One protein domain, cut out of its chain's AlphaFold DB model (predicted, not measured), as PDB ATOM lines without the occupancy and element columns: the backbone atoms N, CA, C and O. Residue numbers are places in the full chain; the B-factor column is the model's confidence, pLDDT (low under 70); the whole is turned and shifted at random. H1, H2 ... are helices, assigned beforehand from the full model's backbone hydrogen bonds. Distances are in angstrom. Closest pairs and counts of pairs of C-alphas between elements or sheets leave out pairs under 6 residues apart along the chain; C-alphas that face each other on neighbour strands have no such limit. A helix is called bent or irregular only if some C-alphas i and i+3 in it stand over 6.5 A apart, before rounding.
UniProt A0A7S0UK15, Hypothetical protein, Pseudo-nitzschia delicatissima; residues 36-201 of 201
ATOM      1  N   ASP A  36      89.467  -1.597 -64.706       93.06
ATOM      2  CA  ASP A  36      88.254  -2.395 -64.476       93.06
ATOM      3  C   ASP A  36      88.253  -3.013 -63.071       93.06
ATOM      4  O   ASP A  36      87.203  -3.171 -62.451       93.06
ATOM      5  N   ARG A  37      89.445  -3.257 -62.508       91.75
ATOM      6  CA  ARG A  37      89.618  -3.754 -61.135       91.75
ATOM      7  C   ARG A  37      89.110  -2.787 -60.066       91.75
ATOM      8  O   ARG A  37      88.818  -3.226 -58.959       91.75
ATOM      9  N   PHE A  38      89.021  -1.496 -60.380       94.38
ATOM     10  CA  PHE A  38      88.564  -0.454 -59.459       94.38
ATOM     11  C   PHE A  38      87.161   0.052 -59.806       94.38
ATOM     12  O   PHE A  38      86.393   0.378 -58.906       94.38
ATOM     13  N   THR A  39      86.813   0.119 -61.094       94.12
ATOM     14  CA  THR A  39      85.534   0.681 -61.562       94.12
ATOM     15  C   THR A  39      84.422  -0.356 -61.685       94.12
ATOM     16  O   THR A  39      83.246   0.000 -61.657       94.12
ATOM     17  N   SER A  40      84.755  -1.637 -61.838       94.31
ATOM     18  CA  SER A  40      83.794  -2.744 -61.921       94.31
ATOM     19  C   SER A  40      84.347  -4.001 -61.236       94.31
ATOM     20  O   SER A  40      84.498  -5.046 -61.874       94.31
ATOM     21  N   PRO A  41      84.678  -3.922 -59.931       94.25
ATOM     22  CA  PRO A  41      85.307  -5.027 -59.228       94.25
ATOM     23  C   PRO A  41      84.359  -6.215 -59.079       94.25
ATOM     24  O   PRO A  41      83.209  -6.076 -58.662       94.25
ATOM     25  N   LYS A  42      84.876  -7.416 -59.343       94.88
ATOM     26  CA  LYS A  42      84.208  -8.666 -58.981       94.88
ATOM     27  C   LYS A  42      84.512  -8.996 -57.515       94.88
ATOM     28  O   LYS A  42      85.671  -9.214 -57.164       94.88
ATOM     29  N   ILE A  43      83.473  -9.011 -56.683       96.38
ATOM     30  CA  ILE A  43      83.523  -9.350 -55.255       96.38
ATOM     31  C   ILE A  43      82.624 -10.570 -55.053       96.38
ATOM     32  O   ILE A  43      81.402 -10.438 -55.083       96.38
ATOM     33  N   ASP A  44      83.225 -11.746 -54.881       97.38
ATOM     34  CA  ASP A  44      82.476 -13.007 -54.766       97.38
ATOM     35  C   ASP A  44      81.926 -13.234 -53.345       97.38
ATOM     36  O   ASP A  44      80.855 -13.814 -53.179       97.38
ATOM     37  N   ASP A  45      82.610 -12.715 -52.318       94.81
ATOM     38  CA  ASP A  45      82.142 -12.704 -50.926       94.81
ATOM     39  C   ASP A  45      82.065 -11.258 -50.401       94.81
ATOM     40  O   ASP A  45      83.100 -10.661 -50.088       94.81
ATOM     41  N   PRO A  46      80.863 -10.664 -50.260       92.81
ATOM     42  CA  PRO A  46      80.715  -9.286 -49.796       92.81
ATOM     43  C   PRO A  46      81.080  -9.095 -48.315       92.81
ATOM     44  O   PRO A  46      81.287  -7.963 -47.879       92.81
ATOM     45  N   ARG A  47      81.173 -10.170 -47.521       95.50
ATOM     46  CA  ARG A  47      81.566 -10.084 -46.104       95.50
ATOM     47  C   ARG A  47      83.072  -9.934 -45.944       95.50
ATOM     48  O   ARG A  47      83.520  -9.393 -44.931       95.50
ATOM     49  N   LEU A  48      83.844 -10.396 -46.926       94.88
ATOM     50  CA  LEU A  48      85.298 -10.380 -46.875       94.88
ATOM     51  C   LEU A  48      85.865  -8.944 -46.854       94.88
ATOM     52  O   LEU A  48      86.588  -8.645 -45.902       94.88
ATOM     53  N   PRO A  49      85.486  -8.018 -47.766       97.12
ATOM     54  CA  PRO A  49      85.917  -6.620 -47.680       97.12
ATOM     55  C   PRO A  49      85.548  -5.956 -46.352       97.12
ATOM     56  O   PRO A  49      86.365  -5.246 -45.776       97.12
ATOM     57  N   LEU A  50      84.339  -6.209 -45.837       96.69
ATOM     58  CA  LEU A  50      83.878  -5.619 -44.579       96.69
ATOM     59  C   LEU A  50      84.698  -6.117 -43.380       96.69
ATOM     60  O   LEU A  50      85.081  -5.331 -42.516       96.69
ATOM     61  N   THR A  51      84.976  -7.420 -43.337       97.25
ATOM     62  CA  THR A  51      85.760  -8.033 -42.258       97.25
ATOM     63  C   THR A  51      87.193  -7.520 -42.275       97.25
ATOM     64  O   THR A  51      87.722  -7.125 -41.241       97.25
ATOM     65  N   GLU A  52      87.810  -7.470 -43.453       97.81
ATOM     66  CA  GLU A  52      89.179  -6.985 -43.600       97.81
ATOM     67  C   GLU A  52      89.302  -5.485 -43.334       97.81
ATOM     68  O   GLU A  52      90.253  -5.071 -42.675       97.81
ATOM     69  N   ALA A  53      88.316  -4.682 -43.747       97.69
ATOM     70  CA  ALA A  53      88.244  -3.275 -43.373       97.69
ATOM     71  C   ALA A  53      88.157  -3.111 -41.850       97.69
ATOM     72  O   ALA A  53      88.868  -2.287 -41.291       97.69
ATOM     73  N   GLY A  54      87.358  -3.931 -41.158       97.62
ATOM     74  CA  GLY A  54      87.296  -3.924 -39.694       97.62
ATOM     75  C   GLY A  54      88.620  -4.317 -39.026       97.62
ATOM     76  O   GLY A  54      89.005  -3.719 -38.019       97.62
ATOM     77  N   ILE A  55      89.350  -5.281 -39.592       98.19
ATOM     78  CA  ILE A  55      90.678  -5.679 -39.100       98.19
ATOM     79  C   ILE A  55      91.679  -4.532 -39.267       98.19
ATOM     80  O   ILE A  55      92.312  -4.140 -38.287       98.19
ATOM     81  N   ALA A  56      91.780  -3.959 -40.467       97.88
ATOM     82  CA  ALA A  56      92.676  -2.841 -40.751       97.88
ATOM     83  C   ALA A  56      92.311  -1.584 -39.942       97.88
ATOM     84  O   ALA A  56      93.185  -0.913 -39.400       97.88
ATOM     85  N   GLN A  57      91.014  -1.298 -39.783       97.38
ATOM     86  CA  GLN A  57      90.539  -0.100 -39.095       97.38
ATOM     87  C   GLN A  57      90.634  -0.177 -37.573       97.38
ATOM     88  O   GLN A  57      90.857   0.840 -36.920       97.38
ATOM     89  N   ILE A  58      90.406  -1.352 -36.987       96.69
ATOM     90  CA  ILE A  58      90.258  -1.484 -35.535       96.69
ATOM     91  C   ILE A  58      91.380  -2.336 -34.962       96.69
ATOM     92  O   ILE A  58      92.071  -1.900 -34.043       96.69
ATOM     93  N   VAL A  59      91.560  -3.551 -35.479       97.88
ATOM     94  CA  VAL A  59      92.450  -4.551 -34.872       97.88
ATOM     95  C   VAL A  59      93.912  -4.132 -35.002       97.88
ATOM     96  O   VAL A  59      94.618  -4.107 -33.995       97.88
ATOM     97  N   ALA A  60      94.353  -3.766 -36.208       97.81
ATOM     98  CA  ALA A  60      95.735  -3.375 -36.477       97.81
ATOM     99  C   ALA A  60      96.203  -2.174 -35.626       97.81
ATOM    100  O   ALA A  60      97.145  -2.344 -34.843       97.81
ATOM    101  N   PRO A  61      95.540  -1.000 -35.658       96.81
ATOM    102  CA  PRO A  61      95.992   0.149 -34.877       96.81
ATOM    103  C   PRO A  61      95.804  -0.056 -33.366       96.81
ATOM    104  O   PRO A  61      96.618   0.421 -32.577       96.81
ATOM    105  N   SER A  62      94.802  -0.827 -32.922       95.56
ATOM    106  CA  SER A  62      94.671  -1.173 -31.495       95.56
ATOM    107  C   SER A  62      95.837  -2.036 -31.008       95.56
ATOM    108  O   SER A  62      96.356  -1.811 -29.912       95.56
ATOM    109  N   LEU A  63      96.275  -3.004 -31.821       96.94
ATOM    110  CA  LEU A  63      97.421  -3.854 -31.502       96.94
ATOM    111  C   LEU A  63      98.722  -3.042 -31.452       96.94
ATOM    112  O   LEU A  63      99.520  -3.235 -30.535       96.94
ATOM    113  N   GLN A  64      98.896  -2.088 -32.369       97.00
ATOM    114  CA  GLN A  64     100.015  -1.145 -32.363       97.00
ATOM    115  C   GLN A  64     100.062  -0.311 -31.082       97.00
ATOM    116  O   GLN A  64     101.099  -0.244 -30.423       97.00
ATOM    117  N   LEU A  65      98.938   0.289 -30.683       94.88
ATOM    118  CA  LEU A  65      98.865   1.086 -29.456       94.88
ATOM    119  C   LEU A  65      99.142   0.241 -28.210       94.88
ATOM    120  O   LEU A  65      99.873   0.675 -27.317       94.88
ATOM    121  N   PHE A  66      98.601  -0.978 -28.159       95.12
ATOM    122  CA  PHE A  66      98.880  -1.921 -27.081       95.12
ATOM    123  C   PHE A  66     100.371  -2.284 -27.010       95.12
ATOM    124  O   PHE A  66     100.962  -2.272 -25.926       95.12
ATOM    125  N   TRP A  67     100.993  -2.569 -28.155       96.69
ATOM    126  CA  TRP A  67     102.415  -2.892 -28.250       96.69
ATOM    127  C   TRP A  67     103.301  -1.731 -27.793       96.69
ATOM    128  O   TRP A  67     104.134  -1.904 -26.903       96.69
ATOM    129  N   LEU A  68     103.072  -0.527 -28.325       94.44
ATOM    130  CA  LEU A  68     103.820   0.677 -27.948       94.44
ATOM    131  C   LEU A  68     103.675   0.978 -26.456       94.44
ATOM    132  O   LEU A  68     104.668   1.261 -25.781       94.44
ATOM    133  N   LYS A  69     102.460   0.838 -25.911       93.38
ATOM    134  CA  LYS A  69     102.216   1.010 -24.479       93.38
ATOM    135  C   LYS A  69     102.977  -0.016 -23.641       93.38
ATOM    136  O   LYS A  69     103.536   0.350 -22.611       93.38
ATOM    137  N   SER A  70     103.017  -1.271 -24.083       96.12
ATOM    138  CA  SER A  70     103.718  -2.359 -23.385       96.12
ATOM    139  C   SER A  70     105.233  -2.148 -23.356       96.12
ATOM    140  O   SER A  70     105.881  -2.475 -22.365       96.12
ATOM    141  N   LEU A  71     105.793  -1.544 -24.405       95.44
ATOM    142  CA  LEU A  71     107.212  -1.194 -24.489       95.44
ATOM    143  C   LEU A  71     107.556   0.175 -23.878       95.44
ATOM    144  O   LEU A  71     108.702   0.604 -23.978       95.44
ATOM    145  N   ASN A  72     106.592   0.881 -23.274       92.62
ATOM    146  CA  ASN A  72     106.741   2.278 -22.835       92.62
ATOM    147  C   ASN A  72     107.303   3.202 -23.931       92.62
ATOM    148  O   ASN A  72     108.025   4.158 -23.649       92.62
ATOM    149  N   SER A  73     106.982   2.906 -25.189       91.12
ATOM    150  CA  SER A  73     107.363   3.741 -26.321       91.12
ATOM    151  C   SER A  73     106.431   4.952 -26.434       91.12
ATOM    152  O   SER A  73     105.271   4.877 -26.010       91.12
ATOM    153  N   PRO A  74     106.906   6.076 -27.001       89.25
ATOM    154  CA  PRO A  74     106.051   7.214 -27.305       89.25
ATOM    155  C   PRO A  74     104.870   6.809 -28.192       89.25
ATOM    156  O   PRO A  74     104.998   5.950 -29.065       89.25
ATOM    157  N   PHE A  75     103.724   7.450 -27.967       89.81
ATOM    158  CA  PHE A  75     102.555   7.270 -28.821       89.81
ATOM    159  C   PHE A  75     102.776   7.934 -30.186       89.81
ATOM    160  O   PHE A  75     103.500   8.933 -30.268       89.81
ATOM    161  N   PRO A  76     102.159   7.394 -31.249       91.88
ATOM    162  CA  PRO A  76     102.240   7.999 -32.565       91.88
ATOM    163  C   PRO A  76     101.512   9.345 -32.568       91.88
ATOM    164  O   PRO A  76     100.559   9.565 -31.818       91.88
ATOM    165  N   SER A  77     101.957  10.253 -33.428       90.88
ATOM    166  CA  SER A  77     101.428  11.610 -33.545       90.88
ATOM    167  C   SER A  77      99.947  11.640 -33.908       90.88
ATOM    168  O   SER A  77      99.211  12.466 -33.367       90.88
ATOM    169  N   TRP A  78      99.496  10.690 -34.729       91.00
ATOM    170  CA  TRP A  78      98.092  10.529 -35.099       91.00
ATOM    171  C   TRP A  78      97.193  10.130 -33.923       91.00
ATOM    172  O   TRP A  78      95.987  10.322 -34.009       91.00
ATOM    173  N   ALA A  79      97.739   9.604 -32.816       88.38
ATOM    174  CA  ALA A  79      96.958   9.235 -31.631       88.38
ATOM    175  C   ALA A  79      96.676  10.422 -30.696       88.38
ATOM    176  O   ALA A  79      95.980  10.259 -29.688       88.38
ATOM    177  N   ASN A  80      97.212  11.607 -31.004       81.19
ATOM    178  CA  ASN A  80      96.932  12.806 -30.228       81.19
ATOM    179  C   ASN A  80      95.479  13.271 -30.446       81.19
ATOM    180  O   ASN A  80      94.965  13.194 -31.564       81.19
ATOM    181  N   PRO A  81      94.792  13.769 -29.403       69.94
ATOM    182  CA  PRO A  81      93.409  14.217 -29.532       69.94
ATOM    183  C   PRO A  81      93.295  15.419 -30.479       69.94
ATOM    184  O   PRO A  81      94.041  16.384 -30.349       69.94
ATOM    185  N   ILE A  82      92.315  15.382 -31.387       64.06
ATOM    186  CA  ILE A  82      92.046  16.450 -32.372       64.06
ATOM    187  C   ILE A  82      91.373  17.681 -31.721       64.06
ATOM    188  O   ILE A  82      91.392  18.769 -32.290       64.06
ATOM    189  N   TYR A  83      90.794  17.537 -30.521       58.41
ATOM    190  CA  TYR A  83      90.036  18.600 -29.855       58.41
ATOM    191  C   TYR A  83      90.626  19.018 -28.508       58.41
ATOM    192  O   TYR A  83      90.977  18.191 -27.666       58.41
ATOM    193  N   ASP A  84      90.642  20.334 -28.314       53.75
ATOM    194  CA  ASP A  84      91.015  21.057 -27.104       53.75
ATOM    195  C   ASP A  84      89.947  20.840 -26.010       53.75
ATOM    196  O   ASP A  84      88.804  21.261 -26.187       53.75
ATOM    197  N   PHE A  85      90.311  20.104 -24.947       52.19
ATOM    198  CA  PHE A  85      89.737  19.902 -23.587       52.19
ATOM    199  C   PHE A  85      88.214  19.985 -23.299       52.19
ATOM    200  O   PHE A  85      87.807  19.875 -22.143       52.19
ATOM    201  N   THR A  86      87.346  20.154 -24.290       53.16
ATOM    202  CA  THR A  86      85.908  20.444 -24.123       53.16
ATOM    203  C   THR A  86      85.037  19.190 -24.137       53.16
ATOM    204  O   THR A  86      83.928  19.206 -23.605       53.16
ATOM    205  N   PHE A  87      85.558  18.077 -24.657       49.72
ATOM    206  CA  PHE A  87      84.948  16.756 -24.553       49.72
ATOM    207  C   PHE A  87      85.719  15.903 -23.540       49.72
ATOM    208  O   PHE A  87      86.947  15.884 -23.512       49.72
ATOM    209  N   VAL A  88      84.964  15.229 -22.670       54.44
ATOM    210  CA  VAL A  88      85.417  14.392 -21.547       54.44
ATOM    211  C   VAL A  88      86.635  13.517 -21.922       54.44
ATOM    212  O   VAL A  88      86.626  12.922 -22.995       54.44
ATOM    213  N   PRO A  89      87.625  13.303 -21.026       57.59
ATOM    214  CA  PRO A  89      88.834  12.486 -21.267       57.59
ATOM    215  C   PRO A  89      88.594  10.998 -21.609       57.59
ATOM    216  O   PRO A  89      89.540  10.224 -21.756       57.59
ATOM    217  N   ARG A  90      87.337  10.559 -21.733       54.31
ATOM    218  CA  ARG A  90      86.971   9.198 -22.137       54.31
ATOM    219  C   ARG A  90      86.899   9.136 -23.659       54.31
ATOM    220  O   ARG A  90      86.061   9.790 -24.262       54.31
ATOM    221  N   GLY A  91      87.755   8.317 -24.267       59.03
ATOM    222  CA  GLY A  91      87.776   8.125 -25.721       59.03
ATOM    223  C   GLY A  91      88.717   9.061 -26.483       59.03
ATOM    224  O   GLY A  91      88.692   9.044 -27.708       59.03
ATOM    225  N   ALA A  92      89.590   9.802 -25.788       70.56
ATOM    226  CA  ALA A  92      90.594  10.679 -26.404       70.56
ATOM    227  C   ALA A  92      91.491   9.957 -27.430       70.56
ATOM    228  O   ALA A  92      91.928  10.568 -28.394       70.56
ATOM    229  N   VAL A  93      91.703   8.650 -27.246       79.75
ATOM    230  CA  VAL A  93      92.458   7.790 -28.171       79.75
ATOM    231  C   VAL A  93      91.544   7.110 -29.200       79.75
ATOM    232  O   VAL A  93      91.988   6.776 -30.290       79.75
ATOM    233  N   LEU A  94      90.257   6.919 -28.897       85.31
ATOM    234  CA  LEU A  94      89.341   6.149 -29.745       85.31
ATOM    235  C   LEU A  94      89.082   6.846 -31.083       85.31
ATOM    236  O   LEU A  94      89.240   6.227 -32.129       85.31
ATOM    237  N   ALA A  95      88.699   8.123 -31.051       86.50
ATOM    238  CA  ALA A  95      88.427   8.890 -32.265       86.50
ATOM    239  C   ALA A  95      89.642   8.959 -33.214       86.50
ATOM    240  O   ALA A  95      89.484   8.558 -34.368       86.50
ATOM    241  N   PRO A  96      90.849   9.371 -32.769       88.94
ATOM    242  CA  PRO A  96      92.020   9.370 -33.645       88.94
ATOM    243  C   PRO A  96      92.376   7.971 -34.163       88.94
ATOM    244  O   PRO A  96      92.689   7.826 -35.340       88.94
ATOM    245  N   THR A  97      92.244   6.925 -33.336       91.56
ATOM    246  CA  THR A  97      92.487   5.534 -33.767       91.56
ATOM    247  C   THR A  97      91.539   5.111 -34.886       91.56
ATOM    248  O   THR A  97      91.976   4.505 -35.859       91.56
ATOM    249  N   LEU A  98      90.248   5.440 -34.780       92.25
ATOM    250  CA  LEU A  98      89.257   5.084 -35.798       92.25
ATOM    251  C   LEU A  98      89.449   5.858 -37.105       92.25
ATOM    252  O   LEU A  98      89.201   5.292 -38.169       92.25
ATOM    253  N   ILE A  99      89.865   7.126 -37.026       92.75
ATOM    254  CA  ILE A  99      90.157   7.964 -38.200       92.75
ATOM    255  C   ILE A  99      91.407   7.443 -38.910       92.75
ATOM    256  O   ILE A  99      91.359   7.187 -40.112       92.75
ATOM    257  N   HIS A 100      92.493   7.220 -38.164       95.31
ATOM    258  CA  HIS A 100      93.734   6.669 -38.709       95.31
ATOM    259  C   HIS A 100      93.508   5.285 -39.319       95.31
ATOM    260  O   HIS A 100      93.827   5.040 -40.481       95.31
ATOM    261  N   GLY A 101      92.840   4.403 -38.572       96.81
ATOM    262  CA  GLY A 101      92.478   3.072 -39.039       96.81
ATOM    263  C   GLY A 101      91.588   3.083 -40.284       96.81
ATOM    264  O   GLY A 101      91.724   2.208 -41.134       96.81
ATOM    265  N   ALA A 102      90.699   4.069 -40.449       97.12
ATOM    266  CA  ALA A 102      89.918   4.195 -41.678       97.12
ATOM    267  C   ALA A 102      90.821   4.478 -42.893       97.12
ATOM    268  O   ALA A 102      90.583   3.933 -43.970       97.12
ATOM    269  N   GLY A 103      91.882   5.273 -42.715       97.44
ATOM    270  CA  GLY A 103      92.914   5.488 -43.732       97.44
ATOM    271  C   GLY A 103      93.637   4.195 -44.118       97.44
ATOM    272  O   GLY A 103      93.748   3.891 -45.308       97.44
ATOM    273  N   LEU A 104      94.045   3.396 -43.124       98.00
ATOM    274  CA  LEU A 104      94.658   2.077 -43.342       98.00
ATOM    275  C   LEU A 104      93.711   1.138 -44.099       98.00
ATOM    276  O   LEU A 104      94.051   0.627 -45.164       98.00
ATOM    277  N   ALA A 105      92.460   1.025 -43.644       98.31
ATOM    278  CA  ALA A 105      91.442   0.222 -44.315       98.31
ATOM    279  C   ALA A 105      91.236   0.641 -45.778       98.31
ATOM    280  O   ALA A 105      91.167  -0.221 -46.652       98.31
ATOM    281  N   CYS A 106      91.196   1.941 -46.082       98.12
ATOM    282  CA  CYS A 106      91.140   2.423 -47.463       98.12
ATOM    283  C   CYS A 106      92.355   1.964 -48.286       98.12
ATOM    284  O   CYS A 106      92.178   1.471 -49.403       98.12
ATOM    285  N   CYS A 107      93.572   2.072 -47.739       98.31
ATOM    286  CA  CYS A 107      94.792   1.595 -48.398       98.31
ATOM    287  C   CYS A 107      94.715   0.089 -48.681       98.31
ATOM    288  O   CYS A 107      94.979  -0.347 -49.806       98.31
ATOM    289  N   TRP A 108      94.286  -0.700 -47.692       98.50
ATOM    290  CA  TRP A 108      94.120  -2.142 -47.822       98.50
ATOM    291  C   TRP A 108      93.085  -2.537 -48.878       98.50
ATOM    292  O   TRP A 108      93.368  -3.373 -49.742       98.50
ATOM    293  N   LEU A 109      91.896  -1.926 -48.842       98.19
ATOM    294  CA  LEU A 109      90.825  -2.194 -49.802       98.19
ATOM    295  C   LEU A 109      91.301  -1.910 -51.232       98.19
ATOM    296  O   LEU A 109      91.117  -2.748 -52.115       98.19
ATOM    297  N   LEU A 110      91.978  -0.779 -51.459       98.12
ATOM    298  CA  LEU A 110      92.562  -0.447 -52.763       98.12
ATOM    299  C   LEU A 110      93.622  -1.468 -53.194       98.12
ATOM    300  O   LEU A 110      93.630  -1.881 -54.354       98.12
ATOM    301  N   GLY A 111      94.471  -1.923 -52.269       97.94
ATOM    302  CA  GLY A 111      95.435  -2.994 -52.522       97.94
ATOM    303  C   GLY A 111      94.767  -4.304 -52.935       97.94
ATOM    304  O   GLY A 111      95.189  -4.942 -53.902       97.94
ATOM    305  N   CYS A 112      93.683  -4.685 -52.263       97.88
ATOM    306  CA  CYS A 112      92.911  -5.872 -52.613       97.88
ATOM    307  C   CYS A 112      92.255  -5.749 -53.986       97.88
ATOM    308  O   CYS A 112      92.337  -6.689 -54.776       97.88
ATOM    309  N   LEU A 113      91.664  -4.598 -54.309       97.31
ATOM    310  CA  LEU A 113      91.111  -4.345 -55.639       97.31
ATOM    311  C   LEU A 113      92.201  -4.447 -56.716       97.31
ATOM    312  O   LEU A 113      92.026  -5.171 -57.697       97.31
ATOM    313  N   ALA A 114      93.371  -3.843 -56.484       96.69
ATOM    314  CA  ALA A 114      94.497  -3.871 -57.417       96.69
ATOM    315  C   ALA A 114      94.925  -5.297 -57.806       96.69
ATOM    316  O   ALA A 114      95.339  -5.525 -58.948       96.69
ATOM    317  N   VAL A 115      94.798  -6.265 -56.892       96.50
ATOM    318  CA  VAL A 115      95.202  -7.666 -57.105       96.50
ATOM    319  C   VAL A 115      94.040  -8.642 -57.271       96.50
ATOM    320  O   VAL A 115      94.288  -9.844 -57.295       96.50
ATOM    321  N   LYS A 116      92.796  -8.158 -57.394       96.50
ATOM    322  CA  LYS A 116      91.583  -9.001 -57.440       96.50
ATOM    323  C   LYS A 116      91.395  -9.882 -56.193       96.50
ATOM    324  O   LYS A 116      90.806 -10.956 -56.256       96.50
ATOM    325  N   GLY A 117      91.840  -9.398 -55.035       95.44
ATOM    326  CA  GLY A 117      91.845 -10.113 -53.756       95.44
ATOM    327  C   GLY A 117      90.474 -10.572 -53.249       95.44
ATOM    328  O   GLY A 117      90.420 -11.445 -52.392       95.44
ATOM    329  N   TYR A 118      89.383 -10.019 -53.787       97.00
ATOM    330  CA  TYR A 118      88.004 -10.385 -53.444       97.00
ATOM    331  C   TYR A 118      87.335 -11.336 -54.440       97.00
ATOM    332  O   TYR A 118      86.129 -11.568 -54.348       97.00
ATOM    333  N   GLN A 119      88.101 -11.897 -55.375       96.31
ATOM    334  CA  GLN A 119      87.633 -12.973 -56.242       96.31
ATOM    335  C   GLN A 119      87.917 -14.325 -55.594       96.31
ATOM    336  O   GLN A 119      88.982 -14.526 -55.002       96.31
ATOM    337  N   GLN A 120      86.979 -15.257 -55.733       94.44
ATOM    338  CA  GLN A 120      87.026 -16.583 -55.118       94.44
ATOM    339  C   GLN A 120      88.320 -17.326 -55.468       94.44
ATOM    340  O   GLN A 120      88.979 -17.881 -54.595       94.44
ATOM    341  N   GLU A 121      88.759 -17.218 -56.724       93.75
ATOM    342  CA  GLU A 121      90.018 -17.787 -57.225       93.75
ATOM    343  C   GLU A 121      91.278 -17.266 -56.522       93.75
ATOM    344  O   GLU A 121      92.329 -17.888 -56.622       93.75
ATOM    345  N   THR A 122      91.195 -16.124 -55.837       93.12
ATOM    346  CA  THR A 122      92.323 -15.522 -55.120       93.12
ATOM    347  C   THR A 122      92.265 -15.818 -53.627       93.12
ATOM    348  O   THR A 122      93.304 -16.098 -53.030       93.12
ATOM    349  N   PHE A 123      91.079 -15.759 -53.012       91.88
ATOM    350  CA  PHE A 123      90.939 -15.918 -51.560       91.88
ATOM    351  C   PHE A 123      90.645 -17.350 -51.092       91.88
ATOM    352  O   PHE A 123      90.831 -17.616 -49.908       91.88
ATOM    353  N   GLU A 124      90.195 -18.247 -51.976       92.88
ATOM    354  CA  GLU A 124      90.047 -19.698 -51.720       92.88
ATOM    355  C   GLU A 124      91.141 -20.523 -52.417       92.88
ATOM    356  O   GLU A 124      91.035 -21.740 -52.553       92.88
ATOM    357  N   ALA A 125      92.193 -19.862 -52.904       93.19
ATOM    358  CA  ALA A 125      93.342 -20.538 -53.480       93.19
ATOM    359  C   ALA A 125      94.114 -21.351 -52.425       93.19
ATOM    360  O   ALA A 125      93.903 -21.223 -51.218       93.19
ATOM    361  N   GLU A 126      95.088 -22.144 -52.873       95.06
ATOM    362  CA  GLU A 126      96.022 -22.795 -51.954       95.06
ATOM    363  C   GLU A 126      96.759 -21.756 -51.091       95.06
ATOM    364  O   GLU A 126      97.108 -20.670 -51.567       95.06
ATOM    365  N   LEU A 127      97.060 -22.107 -49.834       95.56
ATOM    366  CA  LEU A 127      97.674 -21.205 -48.852       95.56
ATOM    367  C   LEU A 127      98.853 -20.375 -49.411       95.56
ATOM    368  O   LEU A 127      98.845 -19.159 -49.219       95.56
ATOM    369  N   PRO A 128      99.836 -20.935 -50.151       96.19
ATOM    370  CA  PRO A 128     100.925 -20.131 -50.711       96.19
ATOM    371  C   PRO A 128     100.451 -19.033 -51.675       96.19
ATOM    372  O   PRO A 128     101.027 -17.945 -51.707       96.19
ATOM    373  N   GLN A 129      99.397 -19.292 -52.452       95.69
ATOM    374  CA  GLN A 129      98.826 -18.331 -53.395       95.69
ATOM    375  C   GLN A 129      98.030 -17.241 -52.668       95.69
ATOM    376  O   GLN A 129      98.150 -16.064 -53.018       95.69
ATOM    377  N   VAL A 130      97.289 -17.607 -51.616       96.50
ATOM    378  CA  VAL A 130      96.607 -16.645 -50.736       96.50
ATOM    379  C   VAL A 130      97.627 -15.726 -50.064       96.50
ATOM    380  O   VAL A 130      97.477 -14.506 -50.098       96.50
ATOM    381  N   LEU A 131      98.711 -16.271 -49.510       96.94
ATOM    382  CA  LEU A 131      99.771 -15.469 -48.892       96.94
ATOM    383  C   LEU A 131     100.451 -14.548 -49.911       96.94
ATOM    384  O   LEU A 131     100.637 -13.360 -49.649       96.94
ATOM    385  N   LEU A 132     100.770 -15.060 -51.102       97.56
ATOM    386  CA  LEU A 132     101.400 -14.261 -52.148       97.56
ATOM    387  C   LEU A 132     100.492 -13.124 -52.639       97.56
ATOM    388  O   LEU A 132     100.968 -12.006 -52.833       97.56
ATOM    389  N   SER A 133      99.199 -13.380 -52.852       96.75
ATOM    390  CA  SER A 133      98.244 -12.338 -53.258       96.75
ATOM    391  C   SER A 133      98.059 -11.284 -52.165       96.75
ATOM    392  O   SER A 133      98.015 -10.094 -52.464       96.75
ATOM    393  N   THR A 134      98.059 -11.707 -50.902       97.56
ATOM    394  CA  THR A 134      98.008 -10.836 -49.720       97.56
ATOM    395  C   THR A 134      99.227  -9.922 -49.641       97.56
ATOM    396  O   THR A 134      99.073  -8.719 -49.465       97.56
ATOM    397  N   ILE A 135     100.436 -10.453 -49.854       98.06
ATOM    398  CA  ILE A 135     101.668  -9.648 -49.888       98.06
ATOM    399  C   ILE A 135     101.628  -8.640 -51.041       98.06
ATOM    400  O   ILE A 135     102.014  -7.490 -50.861       98.06
ATOM    401  N   LYS A 136     101.128  -9.033 -52.221       98.06
ATOM    402  CA  LYS A 136     100.973  -8.112 -53.360       98.06
ATOM    403  C   LYS A 136      99.967  -6.995 -53.064       98.06
ATOM    404  O   LYS A 136     100.249  -5.845 -53.389       98.06
ATOM    405  N   ALA A 137      98.832  -7.319 -52.438       98.00
ATOM    406  CA  ALA A 137      97.863  -6.324 -51.978       98.00
ATOM    407  C   ALA A 137      98.505  -5.365 -50.969       98.00
ATOM    408  O   ALA A 137      98.410  -4.152 -51.134       98.00
ATOM    409  N   GLY A 138      99.227  -5.906 -49.983       97.88
ATOM    410  CA  GLY A 138      99.937  -5.129 -48.967       97.88
ATOM    411  C   GLY A 138     101.021  -4.225 -49.553       97.88
ATOM    412  O   GLY A 138     101.145  -3.077 -49.144       97.88
ATOM    413  N   ALA A 139     101.763  -4.683 -50.563       98.25
ATOM    414  CA  ALA A 139     102.751  -3.858 -51.256       98.25
ATOM    415  C   ALA A 139     102.101  -2.666 -51.979       98.25
ATOM    416  O   ALA A 139     102.625  -1.555 -51.929       98.25
ATOM    417  N   PHE A 140     100.943  -2.878 -52.616       98.19
ATOM    418  CA  PHE A 140     100.178  -1.786 -53.219       98.19
ATOM    419  C   PHE A 140      99.639  -0.823 -52.151       98.19
ATOM    420  O   PHE A 140      99.814   0.387 -52.282       98.19
ATOM    421  N   ALA A 141      99.043  -1.352 -51.079       98.31
ATOM    422  CA  ALA A 141      98.527  -0.569 -49.956       98.31
ATOM    423  C   ALA A 141      99.623   0.291 -49.303       98.31
ATOM    424  O   ALA A 141      99.416   1.479 -49.080       98.31
ATOM    425  N   CYS A 142     100.818  -0.272 -49.103       98.25
ATOM    426  CA  CYS A 142     102.004   0.436 -48.623       98.25
ATOM    427  C   CYS A 142     102.375   1.618 -49.531       98.25
ATOM    428  O   CYS A 142     102.634   2.715 -49.042       98.25
ATOM    429  N   GLY A 143     102.330   1.437 -50.855       97.94
ATOM    430  CA  GLY A 143     102.543   2.532 -51.802       97.94
ATOM    431  C   GLY A 143     101.525   3.667 -51.643       97.94
ATOM    432  O   GLY A 143     101.908   4.836 -51.630       97.94
ATOM    433  N   VAL A 144     100.239   3.332 -51.471       97.94
ATOM    434  CA  VAL A 144      99.171   4.320 -51.226       97.94
ATOM    435  C   VAL A 144      99.379   5.039 -49.893       97.94
ATOM    436  O   VAL A 144      99.263   6.262 -49.848       97.94
ATOM    437  N   LEU A 145      99.748   4.313 -48.836       97.62
ATOM    438  CA  LEU A 145     100.021   4.871 -47.511       97.62
ATOM    439  C   LEU A 145     101.213   5.838 -47.528       97.62
ATOM    440  O   LEU A 145     101.125   6.942 -46.989       97.62
ATOM    441  N   ILE A 146     102.316   5.457 -48.181       97.12
ATOM    442  CA  ILE A 146     103.496   6.320 -48.342       97.12
ATOM    443  C   ILE A 146     103.116   7.587 -49.110       97.12
ATOM    444  O   ILE A 146     103.480   8.683 -48.692       97.12
ATOM    445  N   MET A 147     102.360   7.452 -50.202       96.75
ATOM    446  CA  MET A 147     101.894   8.598 -50.982       96.75
ATOM    447  C   MET A 147     100.991   9.521 -50.151       96.75
ATOM    448  O   MET A 147     101.187  10.733 -50.173       96.75
ATOM    449  N   GLY A 148     100.043   8.968 -49.391       95.56
ATOM    450  CA  GLY A 148      99.192   9.736 -48.479       95.56
ATOM    451  C   GLY A 148     100.016  10.494 -47.439       95.56
ATOM    452  O   GLY A 148      99.860  11.700 -47.287       95.56
ATOM    453  N   THR A 149     100.994   9.823 -46.829       94.56
ATOM    454  CA  THR A 149     101.875  10.456 -45.839       94.56
ATOM    455  C   THR A 149     102.729  11.569 -46.452       94.56
ATOM    456  O   THR A 149     102.963  12.592 -45.816       94.56
ATOM    457  N   GLN A 150     103.190  11.412 -47.698       93.38
ATOM    458  CA  GLN A 150     103.908  12.472 -48.412       93.38
ATOM    459  C   GLN A 150     103.022  13.693 -48.681       93.38
ATOM    460  O   GLN A 150     103.498  14.820 -48.557       93.38
ATOM    461  N   ILE A 151     101.749  13.479 -49.031       94.12
ATOM    462  CA  ILE A 151     100.774  14.563 -49.209       94.12
ATOM    463  C   ILE A 151     100.536  15.276 -47.876       94.12
ATOM    464  O   ILE A 151     100.595  16.504 -47.834       94.12
ATOM    465  N   ASP A 152     100.342  14.531 -46.788       91.75
ATOM    466  CA  ASP A 152     100.128  15.109 -45.460       91.75
ATOM    467  C   ASP A 152     101.332  15.937 -45.004       91.75
ATOM    468  O   ASP A 152     101.164  17.080 -44.585       91.75
ATOM    469  N   LEU A 153     102.557  15.421 -45.167       92.06
ATOM    470  CA  LEU A 153     103.784  16.161 -44.855       92.06
ATOM    471  C   LEU A 153     103.931  17.427 -45.706       92.06
ATOM    472  O   LEU A 153     104.338  18.467 -45.190       92.06
ATOM    473  N   TYR A 154     103.588  17.355 -46.995       92.69
ATOM    474  CA  TYR A 154     103.624  18.512 -47.888       92.69
ATOM    475  C   TYR A 154     102.652  19.609 -47.433       92.69
ATOM    476  O   TYR A 154     103.008  20.788 -47.421       92.69
ATOM    477  N   LEU A 155     101.434  19.225 -47.044       93.19
ATOM    478  CA  LEU A 155     100.412  20.152 -46.560       93.19
ATOM    479  C   LEU A 155     100.758  20.724 -45.180       93.19
ATOM    480  O   LEU A 155     100.605  21.925 -44.972       93.19
ATOM    481  N   GLU A 156     101.243  19.890 -44.258       89.69
ATOM    482  CA  GLU A 156     101.629  20.282 -42.895       89.69
ATOM    483  C   GLU A 156     102.774  21.300 -42.902       89.69
ATOM    484  O   GLU A 156     102.749  22.275 -42.153       89.69
ATOM    485  N   MET A 157     103.760  21.098 -43.778       89.06
ATOM    486  CA  MET A 157     104.997  21.884 -43.803       89.06
ATOM    487  C   MET A 157     104.989  22.982 -44.880       89.06
ATOM    488  O   MET A 157     105.956  23.731 -45.012       89.06
ATOM    489  N   GLY A 158     103.900  23.103 -45.646       90.00
ATOM    490  CA  GLY A 158     103.714  24.146 -46.658       90.00
ATOM    491  C   GLY A 158     104.629  24.023 -47.883       90.00
ATOM    492  O   GLY A 158     104.882  25.024 -48.555       90.00
ATOM    493  N   GLY A 159     105.144  22.828 -48.183       90.12
ATOM    494  CA  GLY A 159     106.072  22.616 -49.291       90.12
ATOM    495  C   GLY A 159     106.754  21.248 -49.289       90.12
ATOM    496  O   GLY A 159     106.489  20.390 -48.452       90.12
ATOM    497  N   TYR A 160     107.649  21.039 -50.258       87.31
ATOM    498  CA  TYR A 160     108.481  19.837 -50.303       87.31
ATOM    499  C   TYR A 160     109.513  19.880 -49.181       87.31
ATOM    500  O   TYR A 160     110.329  20.796 -49.143       87.31
ATOM    501  N   VAL A 161     109.486  18.871 -48.313       84.62
ATOM    502  CA  VAL A 161     110.424  18.734 -47.197       84.62
ATOM    503  C   VAL A 161     111.519  17.729 -47.514       84.62
ATOM    504  O   VAL A 161     111.253  16.674 -48.099       84.62
ATOM    505  N   GLN A 162     112.749  18.053 -47.126       89.62
ATOM    506  CA  GLN A 162     113.908  17.183 -47.277       89.62
ATOM    507  C   GLN A 162     114.682  17.076 -45.965       89.62
ATOM    508  O   GLN A 162     114.615  17.943 -45.094       89.62
ATOM    509  N   LEU A 163     115.422  15.974 -45.827       89.00
ATOM    510  CA  LEU A 163     116.347  15.821 -44.712       89.00
ATOM    511  C   LEU A 163     117.468  16.861 -44.826       89.00
ATOM    512  O   LEU A 163     118.085  16.989 -45.884       89.00
ATOM    513  N   GLY A 164     117.749  17.558 -43.729       89.69
ATOM    514  CA  GLY A 164     118.758  18.609 -43.630       89.69
ATOM    515  C   GLY A 164     118.219  20.039 -43.740       89.69
ATOM    516  O   GLY A 164     119.009  20.968 -43.573       89.69
ATOM    517  N   ASP A 165     116.915  20.240 -43.970       89.94
ATOM    518  CA  ASP A 165     116.308  21.581 -44.007       89.94
ATOM    519  C   ASP A 165     116.344  22.259 -42.623       89.94
ATOM    520  O   ASP A 165     116.688  23.436 -42.498       89.94
ATOM    521  N   SER A 166     115.992  21.516 -41.567       92.56
ATOM    522  CA  SER A 166     116.087  21.937 -40.163       92.56
ATOM    523  C   SER A 166     116.014  20.725 -39.216       92.56
ATOM    524  O   SER A 166     115.428  19.704 -39.596       92.56
ATOM    525  N   PRO A 167     116.538  20.811 -37.975       93.25
ATOM    526  CA  PRO A 167     116.397  19.740 -36.983       93.25
ATOM    527  C   PRO A 167     114.937  19.353 -36.703       93.25
ATOM    528  O   PRO A 167     114.633  18.185 -36.453       93.25
ATOM    529  N   GLU A 168     114.025  20.323 -36.754       90.88
ATOM    530  CA  GLU A 168     112.592  20.120 -36.553       90.88
ATOM    531  C   GLU A 168     111.970  19.332 -37.715       90.88
ATOM    532  O   GLU A 168     111.228  18.370 -37.482       90.88
ATOM    533  N   THR A 169     112.313  19.690 -38.959       91.75
ATOM    534  CA  THR A 169     111.892  18.963 -40.167       91.75
ATOM    535  C   THR A 169     112.394  17.523 -40.136       91.75
ATOM    536  O   THR A 169     111.612  16.592 -40.340       91.75
ATOM    537  N   ASP A 170     113.670  17.322 -39.803       93.88
ATOM    538  CA  ASP A 170     114.277  15.993 -39.730       93.88
ATOM    539  C   ASP A 170     113.562  15.121 -38.696       93.88
ATOM    540  O   ASP A 170     113.163  13.993 -38.992       93.88
ATOM    541  N   ALA A 171     113.320  15.657 -37.494       92.31
ATOM    542  CA  ALA A 171     112.599  14.945 -36.445       92.31
ATOM    543  C   ALA A 171     111.175  14.550 -36.877       92.31
ATOM    544  O   ALA A 171     110.717  13.447 -36.559       92.31
ATOM    545  N   ARG A 172     110.475  15.419 -37.619       92.00
ATOM    546  CA  ARG A 172     109.133  15.135 -38.147       92.00
ATOM    547  C   ARG A 172     109.150  14.040 -39.215       92.00
ATOM    548  O   ARG A 172     108.291  13.155 -39.159       92.00
ATOM    549  N   ILE A 173     110.121  14.069 -40.132       93.06
ATOM    550  CA  ILE A 173     110.313  13.044 -41.171       93.06
ATOM    551  C   ILE A 173     110.651  11.695 -40.527       93.06
ATOM    552  O   ILE A 173     110.029  10.685 -40.856       93.06
ATOM    553  N   TYR A 174     111.580  11.662 -39.566       94.19
ATOM    554  CA  TYR A 174     111.917  10.434 -38.839       94.19
ATOM    555  C   TYR A 174     110.714   9.865 -38.088       94.19
ATOM    556  O   TYR A 174     110.497   8.652 -38.105       94.19
ATOM    557  N   ARG A 175     109.905  10.725 -37.459       93.94
ATOM    558  CA  ARG A 175     108.670  10.297 -36.799       93.94
ATOM    559  C   ARG A 175     107.679   9.690 -37.796       93.94
ATOM    560  O   ARG A 175     107.219   8.581 -37.545       93.94
ATOM    561  N   ALA A 176     107.414  10.360 -38.921       94.44
ATOM    562  CA  ALA A 176     106.542   9.832 -39.979       94.44
ATOM    563  C   ALA A 176     107.025   8.466 -40.478       94.44
ATOM    564  O   ALA A 176     106.234   7.541 -40.625       94.44
ATOM    565  N   LEU A 177     108.334   8.313 -40.696       95.12
ATOM    566  CA  LEU A 177     108.918   7.052 -41.139       95.12
ATOM    567  C   LEU A 177     108.657   5.918 -40.137       95.12
ATOM    568  O   LEU A 177     108.240   4.833 -40.535       95.12
ATOM    569  N   VAL A 178     108.888   6.160 -38.845       95.75
ATOM    570  CA  VAL A 178     108.639   5.165 -37.789       95.75
ATOM    571  C   VAL A 178     107.153   4.813 -37.697       95.75
ATOM    572  O   VAL A 178     106.813   3.645 -37.514       95.75
ATOM    573  N   GLU A 179     106.268   5.798 -37.835       95.81
ATOM    574  CA  GLU A 179     104.816   5.589 -37.848       95.81
ATOM    575  C   GLU A 179     104.390   4.711 -39.027       95.81
ATOM    576  O   GLU A 179     103.780   3.673 -38.791       95.81
ATOM    577  N   ILE A 180     104.820   5.031 -40.253       97.25
ATOM    578  CA  ILE A 180     104.550   4.216 -41.448       97.25
ATOM    579  C   ILE A 180     105.056   2.778 -41.264       97.25
ATOM    580  O   ILE A 180     104.355   1.828 -41.604       97.25
ATOM    581  N   ILE A 181     106.274   2.593 -40.739       97.81
ATOM    582  CA  ILE A 181     106.842   1.253 -40.521       97.81
ATOM    583  C   ILE A 181     105.963   0.441 -39.566       97.81
ATOM    584  O   ILE A 181     105.691  -0.730 -39.835       97.81
ATOM    585  N   ASN A 182     105.523   1.052 -38.463       97.44
ATOM    586  CA  ASN A 182     104.644   0.388 -37.508       97.44
ATOM    587  C   ASN A 182     103.288   0.068 -38.143       97.44
ATOM    588  O   ASN A 182     102.850  -1.077 -38.052       97.44
ATOM    589  N   ASP A 183     102.676   1.030 -38.831       97.94
ATOM    590  CA  ASP A 183     101.385   0.850 -39.493       97.94
ATOM    591  C   ASP A 183     101.441  -0.332 -40.477       97.94
ATOM    592  O   ASP A 183     100.652  -1.273 -40.359       97.94
ATOM    593  N   ILE A 184     102.450  -0.366 -41.361       98.12
ATOM    594  CA  ILE A 184     102.678  -1.477 -42.300       98.12
ATOM    595  C   ILE A 184     102.869  -2.795 -41.549       98.12
ATOM    596  O   ILE A 184     102.298  -3.813 -41.938       98.12
ATOM    597  N   PHE A 185     103.689  -2.811 -40.497       98.25
ATOM    598  CA  PHE A 185     103.991  -4.034 -39.758       98.25
ATOM    599  C   PHE A 185     102.743  -4.630 -39.097       98.25
ATOM    600  O   PHE A 185     102.489  -5.830 -39.242       98.25
ATOM    601  N   PHE A 186     101.956  -3.819 -38.384       98.31
ATOM    602  CA  PHE A 186     100.765  -4.287 -37.673       98.31
ATOM    603  C   PHE A 186      99.628  -4.641 -38.631       98.31
ATOM    604  O   PHE A 186      98.977  -5.676 -38.456       98.31
ATOM    605  N   GLU A 187      99.417  -3.838 -39.672       97.81
ATOM    606  CA  GLU A 187      98.421  -4.119 -40.701       97.81
ATOM    607  C   GLU A 187      98.764  -5.408 -41.462       97.81
ATOM    608  O   GLU A 187      97.947  -6.331 -41.517       97.81
ATOM    609  N   ALA A 188     100.002  -5.544 -41.951       97.75
ATOM    610  CA  ALA A 188     100.438  -6.753 -42.643       97.75
ATOM    611  C   ALA A 188     100.341  -7.986 -41.737       97.75
ATOM    612  O   ALA A 188      99.813  -9.009 -42.163       97.75
ATOM    613  N   SER A 189     100.794  -7.902 -40.482       98.00
ATOM    614  CA  SER A 189     100.761  -9.043 -39.557       98.00
ATOM    615  C   SER A 189      99.335  -9.523 -39.284       98.00
ATOM    616  O   SER A 189      99.070 -10.724 -39.329       98.00
ATOM    617  N   THR A 190      98.404  -8.602 -39.024       98.19
ATOM    618  CA  THR A 190      97.014  -8.950 -38.689       98.19
ATOM    619  C   THR A 190      96.246  -9.500 -39.889       98.19
ATOM    620  O   THR A 190      95.590 -10.537 -39.767       98.19
ATOM    621  N   LEU A 191      96.361  -8.875 -41.062       98.06
ATOM    622  CA  LEU A 191      95.659  -9.314 -42.271       98.06
ATOM    623  C   LEU A 191      96.248 -10.594 -42.864       98.06
ATOM    624  O   LEU A 191      95.503 -11.457 -43.330       98.06
ATOM    625  N   LEU A 192      97.572 -10.751 -42.819       97.44
ATOM    626  CA  LEU A 192      98.237 -11.956 -43.305       97.44
ATOM    627  C   LEU A 192      97.939 -13.149 -42.394       97.44
ATOM    628  O   LEU A 192      97.631 -14.224 -42.905       97.44
ATOM    629  N   ALA A 193      97.915 -12.951 -41.071       97.44
ATOM    630  CA  ALA A 193      97.448 -13.971 -40.132       97.44
ATOM    631  C   ALA A 193      95.973 -14.333 -40.369       97.44
ATOM    632  O   ALA A 193      95.640 -15.514 -40.459       97.44
ATOM    633  N   TRP A 194      95.093 -13.339 -40.527       97.44
ATOM    634  CA  TRP A 194      93.673 -13.564 -40.811       97.44
ATOM    635  C   TRP A 194      93.455 -14.381 -42.089       97.44
ATOM    636  O   TRP A 194      92.745 -15.388 -42.070       97.44
ATOM    637  N   ARG A 195      94.092 -13.986 -43.198       96.12
ATOM    638  CA  ARG A 195      93.953 -14.692 -44.477       96.12
ATOM    639  C   ARG A 195      94.560 -16.088 -44.450       96.12
ATOM    640  O   ARG A 195      93.971 -16.995 -45.029       96.12
ATOM    641  N   ALA A 196      95.683 -16.278 -43.755       96.12
ATOM    642  CA  ALA A 196      96.270 -17.600 -43.556       96.12
ATOM    643  C   ALA A 196      95.316 -18.532 -42.796       96.12
ATOM    644  O   ALA A 196      95.097 -19.663 -43.224       96.12
ATOM    645  N   LEU A 197      94.715 -18.040 -41.707       95.75
ATOM    646  CA  LEU A 197      93.744 -18.796 -40.918       95.75
ATOM    647  C   LEU A 197      92.509 -19.146 -41.749       95.75
ATOM    648  O   LEU A 197      92.118 -20.308 -41.786       95.75
ATOM    649  N   ARG A 198      91.933 -18.179 -42.470       93.12
ATOM    650  CA  ARG A 198      90.761 -18.415 -43.324       93.12
ATOM    651  C   ARG A 198      91.029 -19.437 -44.430       93.12
ATOM    652  O   ARG A 198      90.154 -20.243 -44.697       93.12
ATOM    653  N   ALA A 199      92.212 -19.422 -45.044       91.31
ATOM    654  CA  ALA A 199      92.586 -20.382 -46.088       91.31
ATOM    655  C   ALA A 199      92.904 -21.794 -45.552       91.31
ATOM    656  O   ALA A 199      93.067 -22.723 -46.338       91.31
ATOM    657  N   SER A 200      93.052 -21.948 -44.232       85.56
ATOM    658  CA  SER A 200      93.356 -23.231 -43.581       85.56
ATOM    659  C   SER A 200      92.127 -23.988 -43.064       85.56
ATOM    660  O   SER A 200      92.275 -25.121 -42.604       85.56
ATOM    661  N   VAL A 201      90.949 -23.358 -43.113       75.38
ATOM    662  CA  VAL A 201      89.649 -23.915 -42.697       75.38
ATOM    663  C   VAL A 201      88.905 -24.430 -43.919       75.38
ATOM    664  O   VAL A 201      88.337 -25.540 -43.814       75.38
TER     665      VAL A 201
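This is residues 36 to 201 of the 201 residues of the protein "Hypothetical protein" of Pseudo-nitzschia delicatissima (UniProt A0A7S0UK15). Two long helices, H5 and H6, lie side by side as a hairpin; over one side of it H3 and the bent helix H2 cross each other, H3 packing on H5 and H2 on H6. The short H4 lies near the end where H5 begins and H6 ends, and the short H1 packs on the end of H3. The 166 printed residues, with six helices, H1 to H6, and no named strand, are all helix in class and compact, with a radius of gyration of the C-alphas of 17.5 A and spans of 49 by 37 by 29 A.

H6, residues 167 to 199, touches H5, residues 127 to 157, at a shallow tilt of 24 degrees, opposite ways, a helical hairpin; the closest C-alphas are Leu 127 and Ala 199, 5.8 A. H3, residues 94 to 114, touches H5 at a steep tilt of 55 degrees, closest at the C-alphas of Gly 111 and Ala 137, 4.2 A. H2, residues 47 to 70, was assigned as one helix by its hydrogen bonds but is bent, with C-alphas 57 and 60 6.7 A apart; arms H2a, residues 47 to 57, and H2b, residues 60 to 70, stand at 30 degrees. H2a touches H3 at a steep 47 degrees, with the closest C-alphas, Gln 57 and Gly 101, 3.7 A apart. H2b touches H6 with residues 182 to 190 of H6 alone, closest at the C-alphas of Ala 60 and Glu 187, 5.1 A. H1, residues 36 to 39, touches H3, and H4, residues 120 to 123, touches H5. Every O i to N i+4 pair is within hydrogen-bond range in H2a, H2b, H3, H5 and H6.

H6 is 47.5 A long, to C-alpha 199 at (92.586, -20.382, -46.088); H5 is 44.0 A and H3 29.9 A. H1 begins at C-alpha 36, (88.254, -2.395, -64.476).

The farthest C-alphas, Ser 166 and Val 201, are 53.0 A apart. The printed part has no cut; the link H2 to H3 is long, and its residues 81 to 91 are under 70 in pLDDT.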